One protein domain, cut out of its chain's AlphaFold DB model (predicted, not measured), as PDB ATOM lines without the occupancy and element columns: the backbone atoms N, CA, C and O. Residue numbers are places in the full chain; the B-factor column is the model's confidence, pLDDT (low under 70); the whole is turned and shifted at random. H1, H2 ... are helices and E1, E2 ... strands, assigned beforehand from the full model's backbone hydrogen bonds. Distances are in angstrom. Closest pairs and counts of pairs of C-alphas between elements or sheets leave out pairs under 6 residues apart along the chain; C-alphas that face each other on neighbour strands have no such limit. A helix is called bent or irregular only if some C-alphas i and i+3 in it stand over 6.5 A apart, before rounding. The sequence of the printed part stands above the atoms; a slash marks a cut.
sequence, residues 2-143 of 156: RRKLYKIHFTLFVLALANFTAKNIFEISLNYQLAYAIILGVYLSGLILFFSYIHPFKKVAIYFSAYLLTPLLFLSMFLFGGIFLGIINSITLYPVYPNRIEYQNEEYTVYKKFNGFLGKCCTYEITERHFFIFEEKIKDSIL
ATOM      1  N   ARG A   2     178.888  -2.617  90.278       81.94
ATOM      2  CA  ARG A   2     177.672  -2.269  89.500       81.94
ATOM      3  C   ARG A   2     177.262  -3.308  88.443       81.94
ATOM      4  O   ARG A   2     176.103  -3.686  88.383       81.94
ATOM      5  N   ARG A   3     178.217  -3.854  87.674       87.06
ATOM      6  CA  ARG A   3     177.946  -4.889  86.651       87.06
ATOM      7  C   ARG A   3     177.424  -6.211  87.232       87.06
ATOM      8  O   ARG A   3     176.612  -6.862  86.590       87.06
ATOM      9  N   LYS A   4     177.887  -6.615  88.424       93.12
ATOM     10  CA  LYS A   4     177.383  -7.822  89.106       93.12
ATOM     11  C   LYS A   4     175.962  -7.583  89.617       93.12
ATOM     12  O   LYS A   4     175.089  -8.394  89.345       93.12
ATOM     13  N   LEU A   5     175.730  -6.438  90.261       93.19
ATOM     14  CA  LEU A   5     174.406  -6.050  90.749       93.19
ATOM     15  C   LEU A   5     173.385  -5.927  89.609       93.19
ATOM     16  O   LEU A   5     172.273  -6.411  89.744       93.19
ATOM     17  N   TYR A   6     173.785  -5.366  88.464       93.25
ATOM     18  CA  TYR A   6     172.948  -5.299  87.264       93.25
ATOM     19  C   TYR A   6     172.514  -6.689  86.778       93.25
ATOM     20  O   TYR A   6     171.345  -6.894  86.473       93.25
ATOM     21  N   LYS A   7     173.440  -7.660  86.747       95.31
ATOM     22  CA  LYS A   7     173.112  -9.050  86.395       95.31
ATOM     23  C   LYS A   7     172.131  -9.663  87.391       95.31
ATOM     24  O   LYS A   7     171.140 -10.222  86.959       95.31
ATOM     25  N   ILE A   8     172.387  -9.510  88.693       95.56
ATOM     26  CA  ILE A   8     171.502 -10.023  89.752       95.56
ATOM     27  C   ILE A   8     170.100  -9.429  89.612       95.56
ATOM     28  O   ILE A   8     169.129 -10.175  89.581       95.56
ATOM     29  N   HIS A   9     170.000  -8.106  89.471       95.75
ATOM     30  CA  HIS A   9     168.731  -7.411  89.274       95.75
ATOM     31  C   HIS A   9     167.965  -7.970  88.077       95.75
ATOM     32  O   HIS A   9     166.798  -8.323  88.202       95.75
ATOM     33  N   PHE A  10     168.632  -8.099  86.929       95.44
ATOM     34  CA  PHE A  10     167.983  -8.589  85.721       95.44
ATOM     35  C   PHE A  10     167.597 -10.070  85.829       95.44
ATOM     36  O   PHE A  10     166.531 -10.453  85.365       95.44
ATOM     37  N   THR A  11     168.407 -10.899  86.494       96.94
ATOM     38  CA  THR A  11     168.052 -12.293  86.793       96.94
ATOM     39  C   THR A  11     166.808 -12.373  87.676       96.94
ATOM     40  O   THR A  11     165.888 -13.113  87.346       96.94
ATOM     41  N   LEU A  12     166.739 -11.588  88.756       96.06
ATOM     42  CA  LEU A  12     165.558 -11.533  89.623       96.06
ATOM     43  C   LEU A  12     164.330 -11.006  88.877       96.06
ATOM     44  O   LEU A  12     163.240 -11.541  89.044       96.06
ATOM     45  N   PHE A  13     164.506  -9.998  88.022       94.38
ATOM     46  CA  PHE A  13     163.430  -9.446  87.205       94.38
ATOM     47  C   PHE A  13     162.876 -10.487  86.225       94.38
ATOM     48  O   PHE A  13     161.665 -10.660  86.135       94.38
ATOM     49  N   VAL A  14     163.751 -11.226  85.536       95.62
ATOM     50  CA  VAL A  14     163.346 -12.321  84.642       95.62
ATOM     51  C   VAL A  14     162.642 -13.433  85.417       95.62
ATOM     52  O   VAL A  14     161.627 -13.929  84.946       95.62
ATOM     53  N   LEU A  15     163.122 -13.796  86.611       94.81
ATOM     54  CA  LEU A  15     162.449 -14.777  87.472       94.81
ATOM     55  C   LEU A  15     161.059 -14.301  87.913       94.81
ATOM     56  O   LEU A  15     160.107 -15.073  87.850       94.81
ATOM     57  N   ALA A  16     160.917 -13.032  88.305       92.56
ATOM     58  CA  ALA A  16     159.624 -12.448  88.654       92.56
ATOM     59  C   ALA A  16     158.658 -12.459  87.458       92.56
ATOM     60  O   ALA A  16     157.494 -12.825  87.604       92.56
ATOM     61  N   LEU A  17     159.150 -12.113  86.264       92.06
ATOM     62  CA  LEU A  17     158.357 -12.122  85.037       92.06
ATOM     63  C   LEU A  17     157.965 -13.546  84.613       92.06
ATOM     64  O   LEU A  17     156.829 -13.775  84.201       92.06
ATOM     65  N   ALA A  18     158.874 -14.512  84.752       93.56
ATOM     66  CA  ALA A  18     158.596 -15.927  84.519       93.56
ATOM     67  C   ALA A  18     157.531 -16.450  85.495       93.56
ATOM     68  O   ALA A  18     156.586 -17.103  85.074       93.56
ATOM     69  N   ASN A  19     157.624 -16.092  86.778       92.50
ATOM     70  CA  ASN A  19     156.611 -16.442  87.769       92.50
ATOM     71  C   ASN A  19     155.240 -15.829  87.436       92.50
ATOM     72  O   ASN A  19     154.224 -16.513  87.478       92.50
ATOM     73  N   PHE A  20     155.209 -14.546  87.065       88.56
ATOM     74  CA  PHE A  20     153.975 -13.865  86.672       88.56
ATOM     75  C   PHE A  20     153.342 -14.505  85.430       88.56
ATOM     76  O   PHE A  20     152.139 -14.739  85.393       88.56
ATOM     77  N   THR A  21     154.139 -14.812  84.407       90.75
ATOM     78  CA  THR A  21     153.640 -15.467  83.187       90.75
ATOM     79  C   THR A  21     153.167 -16.891  83.461       90.75
ATOM     80  O   THR A  21     152.086 -17.249  83.000       90.75
ATOM     81  N   ALA A  22     153.896 -17.665  84.268       91.44
ATOM     82  CA  ALA A  22     153.478 -19.003  84.679       91.44
ATOM     83  C   ALA A  22     152.144 -18.973  85.436       91.44
ATOM     84  O   ALA A  22     151.231 -19.709  85.070       91.44
ATOM     85  N   LYS A  23     151.989 -18.037  86.381       88.44
ATOM     86  CA  LYS A  23     150.747 -17.856  87.139       88.44
ATOM     87  C   LYS A  23     149.545 -17.589  86.232       88.44
ATOM     88  O   LYS A  23     148.465 -18.111  86.474       88.44
ATOM     89  N   ASN A  24     149.720 -16.758  85.203       85.81
ATOM     90  CA  ASN A  24     148.622 -16.367  84.315       85.81
ATOM     91  C   ASN A  24     148.305 -17.404  83.223       85.81
ATOM     92  O   ASN A  24     147.183 -17.412  82.731       85.81
ATOM     93  N   ILE A  25     149.277 -18.226  82.806       92.06
ATOM     94  CA  ILE A  25     149.107 -19.186  81.698       92.06
ATOM     95  C   ILE A  25     148.819 -20.598  82.208       92.06
ATOM     96  O   ILE A  25     147.948 -21.272  81.671       92.06
ATOM     97  N   PHE A  26     149.573 -21.050  83.210       90.94
ATOM     98  CA  PHE A  26     149.538 -22.425  83.711       90.94
ATOM     99  C   PHE A  26     148.874 -22.546  85.080       90.94
ATOM    100  O   PHE A  26     148.843 -23.642  85.615       90.94
ATOM    101  N   GLU A  27     148.422 -21.437  85.673       90.38
ATOM    102  CA  GLU A  27     147.854 -21.400  87.030       90.38
ATOM    103  C   GLU A  27     148.821 -21.885  88.135       90.38
ATOM    104  O   GLU A  27     148.444 -21.982  89.298       90.38
ATOM    105  N   ILE A  28     150.104 -22.069  87.800       89.81
ATOM    106  CA  ILE A  28     151.187 -22.446  88.713       89.81
ATOM    107  C   ILE A  28     152.049 -21.221  89.008       89.81
ATOM    108  O   ILE A  28     152.488 -20.508  88.102       89.81
ATOM    109  N   SER A  29     152.354 -20.998  90.281       91.88
ATOM    110  CA  SER A  29     153.219 -19.912  90.730       91.88
ATOM    111  C   SER A  29     154.153 -20.353  91.851       91.88
ATOM    112  O   SER A  29     153.948 -21.381  92.485       91.88
ATOM    113  N   LEU A  30     155.224 -19.602  92.081       91.00
ATOM    114  CA  LEU A  30     156.023 -19.715  93.295       91.00
ATOM    115  C   LEU A  30     155.160 -19.331  94.488       91.00
ATOM    116  O   LEU A  30     154.354 -18.403  94.396       91.00
ATOM    117  N   ASN A  31     155.420 -19.981  95.618       89.44
ATOM    118  CA  ASN A  31     154.757 -19.657  96.862       89.44
ATOM    119  C   ASN A  31     154.914 -18.168  97.196       89.44
ATOM    120  O   ASN A  31     155.894 -17.507  96.816       89.44
ATOM    121  N   TYR A  32     153.949 -17.640  97.943       84.88
ATOM    122  CA  TYR A  32     153.926 -16.223  98.295       84.88
ATOM    123  C   TYR A  32     155.248 -15.708  98.882       84.88
ATOM    124  O   TYR A  32     155.723 -14.641  98.490       84.88
ATOM    125  N   GLN A  33     155.865 -16.453  99.804       87.06
ATOM    126  CA  GLN A  33     157.075 -16.011 100.504       87.06
ATOM    127  C   GLN A  33     158.252 -15.820  99.540       87.06
ATOM    128  O   GLN A  33     158.956 -14.810  99.601       87.06
ATOM    129  N   LEU A  34     158.450 -16.767  98.625       90.38
ATOM    130  CA  LEU A  34     159.536 -16.744  97.657       90.38
ATOM    131  C   LEU A  34     159.273 -15.716  96.555       90.38
ATOM    132  O   LEU A  34     160.171 -14.944  96.218       90.38
ATOM    133  N   ALA A  35     158.042 -15.655  96.038       90.62
ATOM    134  CA  ALA A  35     157.639 -14.636  95.073       90.62
ATOM    135  C   ALA A  35     157.846 -13.223  95.642       90.62
ATOM    136  O   ALA A  35     158.452 -12.368  94.989       90.62
ATOM    137  N   TYR A  36     157.425 -12.998  96.891       88.38
ATOM    138  CA  TYR A  36     157.619 -11.734  97.595       88.38
ATOM    139  C   TYR A  36     159.104 -11.407  97.790       88.38
ATOM    140  O   TYR A  36     159.524 -10.288  97.493       88.38
ATOM    141  N   ALA A  37     159.924 -12.375  98.211       91.69
ATOM    142  CA  ALA A  37     161.365 -12.183  98.376       91.69
ATOM    143  C   ALA A  37     162.062 -11.801  97.057       91.69
ATOM    144  O   ALA A  37     162.915 -10.909  97.042       91.69
ATOM    145  N   ILE A  38     161.677 -12.427  95.939       93.19
ATOM    146  CA  ILE A  38     162.195 -12.093  94.606       93.19
ATOM    147  C   ILE A  38     161.804 -10.661  94.233       93.19
ATOM    148  O   ILE A  38     162.681  -9.876  93.871       93.19
ATOM    149  N   ILE A  39     160.521 -10.300  94.351       91.06
ATOM    150  CA  ILE A  39     160.023  -8.952  94.031       91.06
ATOM    151  C   ILE A  39     160.728  -7.899  94.896       91.06
ATOM    152  O   ILE A  39     161.234  -6.907  94.370       91.06
ATOM    153  N   LEU A  40     160.841  -8.132  96.206       91.38
ATOM    154  CA  LEU A  40     161.564  -7.248  97.117       91.38
ATOM    155  C   LEU A  40     163.031  -7.090  96.689       91.38
ATOM    156  O   LEU A  40     163.556  -5.976  96.653       91.38
ATOM    157  N   GLY A  41     163.682  -8.185  96.287       94.12
ATOM    158  CA  GLY A  41     165.035  -8.170  95.737       94.12
ATOM    159  C   GLY A  41     165.157  -7.346  94.450       94.12
ATOM    160  O   GLY A  41     166.119  -6.584  94.304       94.12
ATOM    161  N   VAL A  42     164.185  -7.433  93.535       94.25
ATOM    162  CA  VAL A  42     164.115  -6.595  92.323       94.25
ATOM    163  C   VAL A  42     164.050  -5.114  92.701       94.25
ATOM    164  O   VAL A  42     164.841  -4.323  92.185       94.25
ATOM    165  N   TYR A  43     163.181  -4.744  93.644       92.00
ATOM    166  CA  TYR A  43     163.018  -3.357  94.089       92.00
ATOM    167  C   TYR A  43     164.267  -2.799  94.768       92.00
ATOM    168  O   TYR A  43     164.756  -1.737  94.381       92.00
ATOM    169  N   LEU A  44     164.824  -3.525  95.741       93.62
ATOM    170  CA  LEU A  44     166.027  -3.096  96.456       93.62
ATOM    171  C   LEU A  44     167.213  -2.944  95.502       93.62
ATOM    172  O   LEU A  44     167.915  -1.932  95.524       93.62
ATOM    173  N   SER A  45     167.423  -3.922  94.618       95.25
ATOM    174  CA  SER A  45     168.506  -3.850  93.637       95.25
ATOM    175  C   SER A  45     168.286  -2.730  92.616       95.25
ATOM    176  O   SER A  45     169.245  -2.031  92.286       95.25
ATOM    177  N   GLY A  46     167.048  -2.501  92.169       94.12
ATOM    178  CA  GLY A  46     166.682  -1.404  91.274       94.12
ATOM    179  C   GLY A  46     166.939  -0.031  91.896       94.12
ATOM    180  O   GLY A  46     167.548   0.826  91.258       94.12
ATOM    181  N   LEU A  47     166.583   0.147  93.171       94.00
ATOM    182  CA  LEU A  47     166.828   1.376  93.925       94.00
ATOM    183  C   LEU A  47     168.331   1.647  94.110       94.00
ATOM    184  O   LEU A  47     168.807   2.751  93.845       94.00
ATOM    185  N   ILE A  48     169.112   0.631  94.493       93.81
ATOM    186  CA  ILE A  48     170.575   0.759  94.615       93.81
ATOM    187  C   ILE A  48     171.200   1.106  93.254       93.81
ATOM    188  O   ILE A  48     172.120   1.931  93.171       93.81
ATOM    189  N   LEU A  49     170.716   0.489  92.171       93.38
ATOM    190  CA  LEU A  49     171.178   0.773  90.814       93.38
ATOM    191  C   LEU A  49     170.799   2.192  90.374       93.38
ATOM    192  O   LEU A  49     171.642   2.853  89.769       93.38
ATOM    193  N   PHE A  50     169.618   2.702  90.737       93.88
ATOM    194  CA  PHE A  50     169.220   4.089  90.479       93.88
ATOM    195  C   PHE A  50     170.245   5.078  91.045       93.88
ATOM    196  O   PHE A  50     170.871   5.819  90.283       93.88
ATOM    197  N   PHE A  51     170.516   5.019  92.353       91.81
ATOM    198  CA  PHE A  51     171.498   5.903  92.992       91.81
ATOM    199  C   PHE A  51     172.931   5.669  92.484       91.81
ATOM    200  O   PHE A  51     173.740   6.591  92.441       91.81
ATOM    201  N   SER A  52     173.249   4.459  92.015       90.38
ATOM    202  CA  SER A  52     174.548   4.158  91.397       90.38
ATOM    203  C   SER A  52     174.710   4.716  89.977       90.38
ATOM    204  O   SER A  52     175.843   4.825  89.497       90.38
ATOM    205  N   TYR A  53     173.616   5.010  89.270       89.12
ATOM    206  CA  TYR A  53     173.617   5.480  87.880       89.12
ATOM    207  C   TYR A  53     173.121   6.919  87.707       89.12
ATOM    208  O   TYR A  53     173.253   7.450  86.605       89.12
ATOM    209  N   ILE A  54     172.616   7.560  88.766       87.88
ATOM    210  CA  ILE A  54     172.197   8.969  88.739       87.88
ATOM    211  C   ILE A  54     173.376   9.919  88.483       87.88
ATOM    212  O   ILE A  54     173.199  10.963  87.861       87.88
ATOM    213  N   HIS A  55     174.592   9.538  88.899       80.62
ATOM    214  CA  HIS A  55     175.803  10.321  88.659       80.62
ATOM    215  C   HIS A  55     176.935   9.483  88.024       80.62
ATOM    216  O   HIS A  55     177.383   8.493  88.620       80.62
ATOM    217  N   PRO A  56     177.436   9.856  86.826       81.38
ATOM    218  CA  PRO A  56     176.867  10.843  85.893       81.38
ATOM    219  C   PRO A  56     175.504  10.370  85.360       81.38
ATOM    220  O   PRO A  56     175.278   9.165  85.305       81.38
ATOM    221  N   PHE A  57     174.617  11.285  84.960       81.25
ATOM    222  CA  PHE A  57     173.229  10.991  84.576       81.25
ATOM    223  C   PHE A  57     173.153  10.133  83.300       81.25
ATOM    224  O   PHE A  57     173.094  10.634  82.176       81.25
ATOM    225  N   LYS A  58     173.217   8.806  83.453       86.25
ATOM    226  CA  LYS A  58     173.157   7.865  82.325       86.25
ATOM    227  C   LYS A  58     171.704   7.588  81.961       86.25
ATOM    228  O   LYS A  58     170.865   7.465  82.844       86.25
ATOM    229  N   LYS A  59     171.421   7.342  80.677       88.56
ATOM    230  CA  LYS A  59     170.079   6.933  80.201       88.56
ATOM    231  C   LYS A  59     169.515   5.727  80.965       88.56
ATOM    232  O   LYS A  59     168.318   5.635  81.188       88.56
ATOM    233  N   VAL A  60     170.391   4.835  81.431       88.19
ATOM    234  CA  VAL A  60     170.029   3.668  82.250       88.19
ATOM    235  C   VAL A  60     169.417   4.062  83.608       88.19
ATOM    236  O   VAL A  60     168.604   3.319  84.143       88.19
ATOM    237  N   ALA A  61     169.736   5.238  84.156       89.44
ATOM    238  CA  ALA A  61     169.103   5.740  85.377       89.44
ATOM    239  C   ALA A  61     167.603   6.019  85.192       89.44
ATOM    240  O   ALA A  61     166.857   5.915  86.158       89.44
ATOM    241  N   ILE A  62     167.151   6.306  83.963       90.06
ATOM    242  CA  ILE A  62     165.725   6.488  83.641       90.06
ATOM    243  C   ILE A  62     164.967   5.165  83.796       90.06
ATOM    244  O   ILE A  62     163.854   5.153  84.296       90.06
ATOM    245  N   TYR A  63     165.575   4.035  83.425       91.31
ATOM    246  CA  TYR A  63     164.976   2.725  83.694       91.31
ATOM    247  C   TYR A  63     164.842   2.488  85.203       91.31
ATOM    248  O   TYR A  63     163.786   2.096  85.692       91.31
ATOM    249  N   PHE A  64     165.904   2.776  85.960       92.69
ATOM    250  CA  PHE A  64     165.900   2.536  87.399       92.69
ATOM    251  C   PHE A  64     165.068   3.548  88.205       92.69
ATOM    252  O   PHE A  64     164.740   3.268  89.357       92.69
ATOM    253  N   SER A  65     164.684   4.695  87.631       91.50
ATOM    254  CA  SER A  65     163.847   5.681  88.326       91.50
ATOM    255  C   SER A  65     162.448   5.146  88.622       91.50
ATOM    256  O   SER A  65     161.854   5.551  89.617       91.50
ATOM    257  N   ALA A  66     161.954   4.186  87.829       89.44
ATOM    258  CA  ALA A  66     160.676   3.523  88.065       89.44
ATOM    259  C   ALA A  66     160.582   2.929  89.483       89.44
ATOM    260  O   ALA A  66     159.544   3.076  90.119       89.44
ATOM    261  N   TYR A  67     161.679   2.358  90.005       90.56
ATOM    262  CA  TYR A  67     161.745   1.759  91.347       90.56
ATOM    263  C   TYR A  67     161.712   2.787  92.488       90.56
ATOM    264  O   TYR A  67     161.328   2.446  93.603       90.56
ATOM    265  N   LEU A  68     162.113   4.036  92.226       91.38
ATOM    266  CA  LEU A  68     161.956   5.146  93.172       91.38
ATOM    267  C   LEU A  68     160.559   5.773  93.058       91.38
ATOM    268  O   LEU A  68     159.966   6.167  94.059       91.38
ATOM    269  N   LEU A  69     160.025   5.863  91.840       88.44
ATOM    270  CA  LEU A  69     158.710   6.445  91.586       88.44
ATOM    271  C   LEU A  69     157.582   5.620  92.206       88.44
ATOM    272  O   LEU A  69     156.618   6.206  92.679       88.44
ATOM    273  N   THR A  70     157.692   4.291  92.263       85.25
ATOM    274  CA  THR A  70     156.635   3.439  92.836       85.25
ATOM    275  C   THR A  70     156.313   3.762  94.303       85.25
ATOM    276  O   THR A  70     155.149   4.039  94.595       85.25
ATOM    277  N   PRO A  71     157.286   3.790  95.238       86.38
ATOM    278  CA  PRO A  71     157.005   4.164  96.625       86.38
ATOM    279  C   PRO A  71     156.591   5.634  96.771       86.38
ATOM    280  O   PRO A  71     155.787   5.946  97.645       86.38
ATOM    281  N   LEU A  72     157.076   6.535  95.907       88.88
ATOM    282  CA  LEU A  72     156.626   7.931  95.894       88.88
ATOM    283  C   LEU A  72     155.157   8.058  95.473       88.88
ATOM    284  O   LEU A  72     154.409   8.808  96.095       88.88
ATOM    285  N   LEU A  73     154.726   7.308  94.457       84.56
ATOM    286  CA  LEU A  73     153.329   7.262  94.026       84.56
ATOM    287  C   LEU A  73     152.435   6.679  95.120       84.56
ATOM    288  O   LEU A  73     151.389   7.261  95.415       84.56
ATOM    289  N   PHE A  74     152.884   5.606  95.774       83.38
ATOM    290  CA  PHE A  74     152.168   5.015  96.900       83.38
ATOM    291  C   PHE A  74     152.012   6.012  98.058       83.38
ATOM    292  O   PHE A  74     150.906   6.223  98.557       83.38
ATOM    293  N   LEU A  75     153.096   6.701  98.435       87.56
ATOM    294  CA  LEU A  75     153.070   7.739  99.467       87.56
ATOM    295  C   LEU A  75     152.157   8.908  99.074       87.56
ATOM    296  O   LEU A  75     151.409   9.414  99.905       87.56
ATOM    297  N   SER A  76     152.173   9.321  97.804       84.25
ATOM    298  CA  SER A  76     151.311  10.403  97.321       84.25
ATOM    299  C   SER A  76     149.823  10.056  97.425       84.25
ATOM    300  O   SER A  76     149.033  10.909  97.818       84.25
ATOM    301  N   MET A  77     149.438   8.801  97.161       82.19
ATOM    302  CA  MET A  77     148.060   8.339  97.351       82.19
ATOM    303  C   MET A  77     147.652   8.391  98.823       82.19
ATOM    304  O   MET A  77     146.539   8.808  99.123       82.19
ATOM    305  N   PHE A  78     148.549   8.002  99.731       80.62
ATOM    306  CA  PHE A  78     148.293   8.062 101.168       80.62
ATOM    307  C   PHE A  78     148.120   9.503 101.677       80.62
ATOM    308  O   PHE A  78     147.257   9.755 102.511       80.62
ATOM    309  N   LEU A  79     148.918  10.449 101.167       85.69
ATOM    310  CA  LEU A  79     148.914  11.842 101.629       85.69
ATOM    311  C   LEU A  79     147.801  12.695 101.014       85.69
ATOM    312  O   LEU A  79     147.165  13.474 101.719       85.69
ATOM    313  N   PHE A  80     147.595  12.593  99.703       84.75
ATOM    314  CA  PHE A  80     146.675  13.471  98.974       84.75
ATOM    315  C   PHE A  80     145.322  12.814  98.699       84.75
ATOM    316  O   PHE A  80     144.336  13.514  98.471       84.75
ATOM    317  N   GLY A  81     145.260  11.479  98.715       79.44
ATOM    318  CA  GLY A  81     144.072  10.736  98.319       79.44
ATOM    319  C   GLY A  81     143.621  11.053  96.887       79.44
ATOM    320  O   GLY A  81     144.388  11.513  96.041       79.44
ATOM    321  N   GLY A  82     142.342  10.799  96.611       82.88
ATOM    322  CA  GLY A  82     141.696  11.197  95.361       82.88
ATOM    323  C   GLY A  82     141.701  10.139  94.255       82.88
ATOM    324  O   GLY A  82     142.591   9.295  94.134       82.88
ATOM    325  N   ILE A  83     140.669  10.211  93.411       82.50
ATOM    326  CA  ILE A  83     140.379   9.208  92.377       82.50
ATOM    327  C   ILE A  83     141.478   9.116  91.312       82.50
ATOM    328  O   ILE A  83     141.838   8.023  90.884       82.50
ATOM    329  N   PHE A  84     142.069  10.251  90.929       84.06
ATOM    330  CA  PHE A  84     143.114  10.307  89.907       84.06
ATOM    331  C   PHE A  84     144.379   9.554  90.344       84.06
ATOM    332  O   PHE A  84     144.864   8.676  89.627       84.06
ATOM    333  N   LEU A  85     144.871   9.834  91.556       82.88
ATOM    334  CA  LEU A  85     146.019   9.125  92.123       82.88
ATOM    335  C   LEU A  85     145.689   7.659  92.422       82.88
ATOM    336  O   LEU A  85     146.559   6.807  92.240       82.88
ATOM    337  N   GLY A  86     144.447   7.349  92.810       81.56
ATOM    338  CA  GLY A  86     143.972   5.977  93.004       81.56
ATOM    339  C   GLY A  86     144.020   5.133  91.725       81.56
ATOM    340  O   GLY A  86     144.471   3.986  91.763       81.56
ATOM    341  N   ILE A  87     143.634   5.702  90.578       84.81
ATOM    342  CA  ILE A  87     143.712   5.027  89.271       84.81
ATOM    343  C   ILE A  87     145.174   4.784  88.876       84.81
ATOM    344  O   ILE A  87     145.536   3.654  88.546       84.81
ATOM    345  N   ILE A  88     146.030   5.810  88.961       85.75
ATOM    346  CA  ILE A  88     147.457   5.688  88.616       85.75
ATOM    347  C   ILE A  88     148.139   4.630  89.486       85.75
ATOM    348  O   ILE A  88     148.859   3.772  88.970       85.75
ATOM    349  N   ASN A  89     147.894   4.662  90.798       82.00
ATOM    350  CA  ASN A  89     148.449   3.677  91.719       82.00
ATOM    351  C   ASN A  89     147.921   2.277  91.429       82.00
ATOM    352  O   ASN A  89     148.707   1.342  91.436       82.00
ATOM    353  N   SER A  90     146.639   2.121  91.102       82.38
ATOM    354  CA  SER A  90     146.092   0.809  90.744       82.38
ATOM    355  C   SER A  90     146.796   0.225  89.528       82.38
ATOM    356  O   SER A  90     147.260  -0.902  89.600       82.38
ATOM    357  N   ILE A  91     146.964   0.993  88.448       83.25
ATOM    358  CA  ILE A  91     147.646   0.517  87.233       83.25
ATOM    359  C   ILE A  91     149.115   0.179  87.523       83.25
ATOM    360  O   ILE A  91     149.619  -0.853  87.087       83.25
ATOM    361  N   THR A  92     149.800   1.045  88.268       80.56
ATOM    362  CA  THR A  92     151.245   0.919  88.508       80.56
ATOM    363  C   THR A  92     151.564  -0.192  89.508       80.56
ATOM    364  O   THR A  92     152.565  -0.890  89.358       80.56
ATOM    365  N   LEU A  93     150.724  -0.363  90.532       77.62
ATOM    366  CA  LEU A  93     150.941  -1.326  91.606       77.62
ATOM    367  C   LEU A  93     150.329  -2.688  91.304       77.62
ATOM    368  O   LEU A  93     150.862  -3.661  91.811       77.62
ATOM    369  N   TYR A  94     149.284  -2.800  90.476       78.19
ATOM    370  CA  TYR A  94     148.629  -4.081  90.169       78.19
ATOM    371  C   TYR A  94     149.589  -5.245  89.853       78.19
ATOM    372  O   TYR A  94     149.432  -6.300  90.459       78.19
ATOM    373  N   PRO A  95     150.615  -5.101  88.986       72.19
ATOM    374  CA  PRO A  95     151.505  -6.222  88.669       72.19
ATOM    375  C   PRO A  95     152.461  -6.612  89.809       72.19
ATOM    376  O   PRO A  95     153.122  -7.644  89.727       72.19
ATOM    377  N   VAL A  96     152.585  -5.777  90.840       69.88
ATOM    378  CA  VAL A  96     153.576  -5.926  91.915       69.88
ATOM    379  C   VAL A  96     152.911  -6.181  93.263       69.88
ATOM    380  O   VAL A  96     153.499  -6.831  94.126       69.88
ATOM    381  N   TYR A  97     151.712  -5.642  93.465       76.00
ATOM    382  CA  TYR A  97     151.015  -5.698  94.732       76.00
ATOM    383  C   TYR A  97     150.620  -7.147  95.006       76.00
ATOM    384  O   TYR A  97     149.865  -7.738  94.231       76.00
ATOM    385  N   PRO A  98     151.136  -7.747  96.085       75.81
ATOM    386  CA  PRO A  98     150.919  -9.155  96.317       75.81
ATOM    387  C   PRO A  98     149.510  -9.378  96.881       75.81
ATOM    388  O   PRO A  98     148.988  -8.554  97.638       75.81
ATOM    389  N   ASN A  99     148.895 -10.510  96.537       83.50
ATOM    390  CA  ASN A  99     147.640 -10.914  97.165       83.50
ATOM    391  C   ASN A  99     147.870 -11.149  98.666       83.50
ATOM    392  O   ASN A  99     148.925 -11.647  99.059       83.50
ATOM    393  N   ARG A 100     146.905 -10.797  99.518       83.50
ATOM    394  CA  ARG A 100     147.045 -10.996 100.970       83.50
ATOM    395  C   ARG A 100     146.628 -12.407 101.355       83.50
ATOM    396  O   ARG A 100     145.608 -12.873 100.872       83.50
ATOM    397  N   ILE A 101     147.403 -13.064 102.213       87.25
ATOM    398  CA  ILE A 101     147.015 -14.350 102.808       87.25
ATOM    399  C   ILE A 101     145.922 -14.065 103.836       87.25
ATOM    400  O   ILE A 101     146.153 -13.287 104.757       87.25
ATOM    401  N   GLU A 102     144.759 -14.683 103.664       86.81
ATOM    402  CA  GLU A 102     143.663 -14.646 104.645       86.81
ATOM    403  C   GLU A 102     143.649 -15.924 105.486       86.81
ATOM    404  O   GLU A 102     143.409 -15.886 106.687       86.81
ATOM    405  N   TYR A 103     143.981 -17.059 104.866       84.88
ATOM    406  CA  TYR A 103     144.066 -18.348 105.540       84.88
ATOM    407  C   TYR A 103     145.158 -19.219 104.915       84.88
ATOM    408  O   TYR A 103     145.370 -19.190 103.701       84.88
ATOM    409  N   GLN A 104     145.858 -19.996 105.740       86.00
ATOM    410  CA  GLN A 104     146.910 -20.904 105.292       86.00
ATOM    411  C   GLN A 104     146.953 -22.151 106.175       86.00
ATOM    412  O   GLN A 104     147.022 -22.040 107.399       86.00
ATOM    413  N   ASN A 105     146.984 -23.325 105.547       85.12
ATOM    414  CA  ASN A 105     147.271 -24.596 106.205       85.12
ATOM    415  C   ASN A 105     148.368 -25.376 105.442       85.12
ATOM    416  O   ASN A 105     149.137 -24.798 104.662       85.12
ATOM    417  N   GLU A 106     148.526 -26.669 105.740       83.31
ATOM    418  CA  GLU A 106     149.572 -27.502 105.129       83.31
ATOM    419  C   GLU A 106     149.331 -27.777 103.636       83.31
ATOM    420  O   GLU A 106     150.297 -27.888 102.884       83.31
ATOM    421  N   GLU A 107     148.071 -27.816 103.199       84.75
ATOM    422  CA  GLU A 107     147.667 -28.227 101.848       84.75
ATOM    423  C   GLU A 107     147.234 -27.030 100.986       84.75
ATOM    424  O   GLU A 107     147.612 -26.939  99.822       84.75
ATOM    425  N   TYR A 108     146.533 -26.054 101.571       87.06
ATOM    426  CA  TYR A 108     145.919 -24.928 100.874       87.06
ATOM    427  C   TYR A 108     146.332 -23.566 101.439       87.06
ATOM    428  O   TYR A 108     146.471 -23.371 102.653       87.06
ATOM    429  N   THR A 109     146.426 -22.583 100.546       87.38
ATOM    430  CA  THR A 109     146.512 -21.164 100.900       87.38
ATOM    431  C   THR A 109     145.384 -20.394 100.218       87.38
ATOM    432  O   THR A 109     145.182 -20.509  99.005       87.38
ATOM    433  N   VAL A 110     144.656 -19.591 100.997       87.94
ATOM    434  CA  VAL A 110     143.590 -18.707 100.518       87.94
ATOM    435  C   VAL A 110     144.086 -17.272 100.522       87.94
ATOM    436  O   VAL A 110     144.464 -16.709 101.555       87.94
ATOM    437  N   TYR A 111     144.047 -16.669  99.343       88.19
ATOM    438  CA  TYR A 111     144.494 -15.312  99.112       88.19
ATOM    439  C   TYR A 111     143.328 -14.386  98.808       88.19
ATOM    440  O   TYR A 111     142.549 -14.652  97.902       88.19
ATOM    441  N   LYS A 112     143.270 -13.222  99.447       86.50
ATOM    442  CA  LYS A 112     142.454 -12.103  98.975       86.50
ATOM    443  C   LYS A 112     143.180 -11.383  97.851       86.50
ATOM    444  O   LYS A 112     144.274 -10.839  98.056       86.50
ATOM    445  N   LYS A 113     142.582 -11.372  96.659       83.94
ATOM    446  CA  LYS A 113     143.194 -10.725  95.496       83.94
ATOM    447  C   LYS A 113     143.210  -9.212  95.655       83.94
ATOM    448  O   LYS A 113     142.265  -8.594  96.151       83.94
ATOM    449  N   PHE A 114     144.286  -8.602  95.175       79.69
ATOM    450  CA  PHE A 114     144.312  -7.163  94.975       79.69
ATOM    451  C   PHE A 114     143.588  -6.812  93.673       79.69
ATOM    452  O   PHE A 114     144.109  -7.033  92.584       79.69
ATOM    453  N   ASN A 115     142.391  -6.235  93.779       75.00
ATOM    454  CA  ASN A 115     141.587  -5.889  92.602       75.00
ATOM    455  C   ASN A 115     141.764  -4.422  92.150       75.00
ATOM    456  O   ASN A 115     141.167  -3.995  91.165       75.00
ATOM    457  N   GLY A 116     142.607  -3.638  92.832       74.44
ATOM    458  CA  GLY A 116     142.783  -2.210  92.549       74.44
ATOM    459  C   GLY A 116     141.568  -1.353  92.926       74.44
ATOM    460  O   GLY A 116     140.622  -1.820  93.553       74.44
ATOM    461  N   PHE A 117     141.603  -0.072  92.553       72.38
ATOM    462  CA  PHE A 117     140.610   0.935  92.952       72.38
ATOM    463  C   PHE A 117     139.203   0.695  92.373       72.38
ATOM    464  O   PHE A 117     138.219   1.008  93.031       72.38
ATOM    465  N   LEU A 118     139.100   0.139  91.158       73.38
ATOM    466  CA  LEU A 118     137.819  -0.164  90.487       73.38
ATOM    467  C   LEU A 118     137.494  -1.661  90.454       73.38
ATOM    468  O   LEU A 118     136.561  -2.088  89.773       73.38
ATOM    469  N   GLY A 119     138.292  -2.476  91.132       70.00
ATOM    470  CA  GLY A 119     138.077  -3.908  91.158       70.00
ATOM    471  C   GLY A 119     136.854  -4.292  91.969       70.00
ATOM    472  O   GLY A 119     136.523  -3.642  92.960       70.00
ATOM    473  N   LYS A 120     136.206  -5.397  91.587       73.12
ATOM    474  CA  LYS A 120     135.186  -6.017  92.439       73.12
ATOM    475  C   LYS A 120     135.794  -6.310  93.811       73.12
ATOM    476  O   LYS A 120     136.937  -6.766  93.893       73.12
ATOM    477  N   CYS A 121     135.055  -6.046  94.887       70.06
ATOM    478  CA  CYS A 121     135.514  -6.479  96.200       70.06
ATOM    479  C   CYS A 121     135.568  -8.006  96.269       70.06
ATOM    480  O   CYS A 121     134.826  -8.698  95.575       70.06
ATOM    481  N   CYS A 122     136.407  -8.478  97.193       74.25
ATOM    482  CA  CYS A 122     136.151  -9.717  97.914       74.25
ATOM    483  C   CYS A 122     136.282 -10.967  97.029       74.25
ATOM    484  O   CYS A 122     135.553 -11.946  97.177       74.25
ATOM    485  N   THR A 123     137.233 -10.919  96.094       83.75
ATOM    486  CA  THR A 123     137.646 -12.089  95.325       83.75
ATOM    487  C   THR A 123     138.773 -12.798  96.066       83.75
ATOM    488  O   THR A 123     139.771 -12.184  96.466       83.75
ATOM    489  N   TYR A 124     138.595 -14.099  96.248       85.56
ATOM    490  CA  TYR A 124     139.556 -14.969  96.894       85.56
ATOM    491  C   TYR A 124     140.094 -15.980  95.878       85.56
ATOM    492  O   TYR A 124     139.378 -16.453  94.995       85.56
ATOM    493  N   GLU A 125     141.386 -16.261  95.975       87.19
ATOM    494  CA  GLU A 125     142.116 -17.236  95.171       87.19
ATOM    495  C   GLU A 125     142.521 -18.377  96.097       87.19
ATOM    496  O   GLU A 125     143.229 -18.155  97.080       87.19
ATOM    497  N   ILE A 126     142.051 -19.582  95.796       88.00
ATOM    498  CA  ILE A 126     142.400 -20.790  96.537       88.00
ATOM    499  C   ILE A 126     143.497 -21.501  95.759       88.00
ATOM    500  O   ILE A 126     143.334 -21.806  94.573       88.00
ATOM    501  N   THR A 127     144.598 -21.773  96.445       88.94
ATOM    502  CA  THR A 127     145.762 -22.457  95.882       88.94
ATOM    503  C   THR A 127     146.110 -23.689  96.703       88.94
ATOM    504  O   THR A 127     145.929 -23.679  97.920       88.94
ATOM    505  N   GLU A 128     146.614 -24.727  96.046       89.81
ATOM    506  CA  GLU A 128     147.186 -25.925  96.657       89.81
ATOM    507  C   GLU A 128     148.710 -25.877  96.592       89.81
ATOM    508  O   GLU A 128     149.304 -25.417  95.613       89.81
ATOM    509  N   ARG A 129     149.359 -26.318  97.667       87.31
ATOM    510  CA  ARG A 129     150.811 -26.247  97.823       87.31
ATOM    511  C   ARG A 129     151.467 -27.488  97.229       87.31
ATOM    512  O   ARG A 129     151.252 -28.606  97.683       87.31
ATOM    513  N   HIS A 130     152.394 -27.276  96.300       85.81
ATOM    514  CA  HIS A 130     153.207 -28.330  95.702       85.81
ATOM    515  C   HIS A 130     154.690 -28.167  96.047       85.81
ATOM    516  O   HIS A 130     155.300 -27.113  95.849       85.81
ATOM    517  N   PHE A 131     155.301 -29.251  96.539       73.25
ATOM    518  CA  PHE A 131     156.749 -29.366  96.775       73.25
ATOM    519  C   PHE A 131     157.363 -28.195  97.568       73.25
ATOM    520  O   PHE A 131     158.506 -27.811  97.320       73.25
ATOM    521  N   PHE A 132     156.605 -27.608  98.504       77.06
ATOM    522  CA  PHE A 132     156.969 -26.468  99.366       77.06
ATOM    523  C   PHE A 132     157.215 -25.123  98.650       77.06
ATOM    524  O   PHE A 132     157.069 -24.069  99.266       77.06
ATOM    525  N   ILE A 133     157.577 -25.140  97.366       86.62
ATOM    526  CA  ILE A 133     158.061 -23.983  96.601       86.62
ATOM    527  C   ILE A 133     156.991 -23.437  95.655       86.62
ATOM    528  O   ILE A 133     157.017 -22.245  95.358       86.62
ATOM    529  N   PHE A 134     156.069 -24.279  95.190       89.94
ATOM    530  CA  PHE A 134     155.053 -23.911  94.213       89.94
ATOM    531  C   PHE A 134     153.654 -23.970  94.813       89.94
ATOM    532  O   PHE A 134     153.390 -24.702  95.766       89.94
ATOM    533  N   GLU A 135     152.769 -23.185  94.228       91.06
ATOM    534  CA  GLU A 135     151.348 -23.128  94.518       91.06
ATOM    535  C   GLU A 135     150.600 -23.174  93.186       91.06
ATOM    536  O   GLU A 135     150.921 -22.418  92.263       91.06
ATOM    537  N   GLU A 136     149.634 -24.080  93.080       90.31
ATOM    538  CA  GLU A 136     148.742 -24.206  91.931       90.31
ATOM    539  C   GLU A 136     147.372 -23.663  92.309       90.31
ATOM    540  O   GLU A 136     146.818 -23.987  93.359       90.31
ATOM    541  N   LYS A 137     146.826 -22.786  91.479       89.19
ATOM    542  CA  LYS A 137     145.495 -22.237  91.691       89.19
ATOM    543  C   LYS A 137     144.455 -23.281  91.298       89.19
ATOM    544  O   LYS A 137     144.431 -23.745  90.168       89.19
ATOM    545  N   ILE A 138     143.541 -23.565  92.222       88.06
ATOM    546  CA  ILE A 138     142.448 -24.521  92.011       88.06
ATOM    547  C   ILE A 138     141.153 -23.788  91.661       88.06
ATOM    548  O   ILE A 138     140.376 -24.226  90.814       88.06
ATOM    549  N   LYS A 139     140.869 -22.676  92.354       82.81
ATOM    550  CA  LYS A 139     139.558 -22.025  92.271       82.81
ATOM    551  C   LYS A 139     139.627 -20.538  92.590       82.81
ATOM    552  O   LYS A 139     140.349 -20.108  93.486       82.81
ATOM    553  N   ASP A 140     138.803 -19.775  91.878       79.06
ATOM    554  CA  ASP A 140     138.428 -18.414  92.253       79.06
ATOM    555  C   ASP A 140     137.062 -18.447  92.944       79.06
ATOM    556  O   ASP A 140     136.102 -19.004  92.405       79.06
ATOM    557  N   SER A 141     136.957 -17.844  94.126       73.62
ATOM    558  CA  SER A 141     135.678 -17.630  94.803       73.62
ATOM    559  C   SER A 141     135.384 -16.139  94.926       73.62
ATOM    560  O   SER A 141     136.251 -15.317  95.220       73.62
ATOM    561  N   ILE A 142     134.134 -15.776  94.653       65.25
ATOM    562  CA  ILE A 142     133.607 -14.436  94.891       65.25
ATOM    563  C   ILE A 142     132.660 -14.590  96.072       65.25
ATOM    564  O   ILE A 142     131.626 -15.238  95.930       65.25
ATOM    565  N   LEU A 143     133.023 -14.042  97.230       64.19
ATOM    566  CA  LEU A 143     132.078 -13.905  98.334       64.19
ATOM    567  C   LEU A 143     131.456 -12.516  98.201       64.19
ATOM    568  O   LEU A 143     132.104 -11.496  98.448       64.19
TER     569      LEU A 143
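This is residues 2 to 143 of the 156 residues of an uncharacterized protein of Leeuwenhoekiella nanhaiensis (UniProt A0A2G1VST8). Two long helices, H1 and H2, run side by side in opposite ways, with a strongly twisted five-stranded sheet at one end of the pair. From the other end of H2 the helical hairpin of H3 and H4 slants away and folds back, leaving an open space between H2, the hairpin and the sheet. The 142 printed residues hold four named helices and five named strands, in the order H1, E1, H2, H3, H4, E2, E3, E4, E5, and the class is mixed, helices and strands. The sheet order is E1, E5, E4, E3, E2, all antiparallel. The whole is only just compact, close to loose, with a radius of gyration of the C-alphas of 17.0 A and spans of 51 by 39 by 23 A.

H1, residues 2 to 26, is 35.1 A long and begins at C-alpha 2 (177.672, -2.269, 89.500). E1 is residues 28 to 30. H2, residues 32 to 53, measures 31.1 A and begins at C-alpha 32 (153.926, -16.223, 98.295). H3, residues 60 to 80, measures 30.4 A and has a kink of 36 degrees near residue 68; it is neither bent nor irregular, but only just, with C-alphas 63 and 66 6.2 A apart. H4 is residues 83 to 93. E2 is residues 100 to 104, E3 108 to 112 and E4 123 to 130, 22.5 A long. E5, residues 134 to 142, measures 23.5 A, bends by 56 degrees at residue 138 and ends at C-alpha 142 (133.607, -14.436, 94.891).

E2, E3, E4 and E5 form a meander, each strand the antiparallel neighbour of the one before. Within hydrogen-bond range are N 102 and O 110 across E2 and E3, 2.9 A, N 111 and O 125 across E3 and E4, 2.8 A, and N 128 and O 136 across E4 and E5, 2.8 A. Edge strand E1 pairs with E5 through N 29 and O 135, 2.8 A. H1 is on the sheet, at the sheet's level, with a height of 1.9 A; H2 only grazes it with residues 32 to 38. H1 and H2 touch, closest at the C-alphas of His 9 and Val 42, 5.6 A, opposite ways at a tilt of 36 degrees, only just steep. Residues 43 to 53 of H2 touch residues 60 to 68 of H3, closest at the C-alphas of Phe 50 and Phe 64, 4.8 A, at a steep tilt of 65 degrees. H3, with residues 70 to 77, touches H4, closest at the C-alphas of Met 77 and Leu 85, 5.7 A, at a steep tilt of 42 degrees. H2 and H4 are apart. Every O i to N i+4 pair is within hydrogen-bond range in H1, H2 and H4, and 13 of 17 in H3.

The C-alphas farthest apart, those of Pro 56 and Leu 143, are 52.7 A apart. The printed part has no cut and no long link. The mean pLDDT of the printed part is 86.3; residues 96, 142 and 143 are under 70.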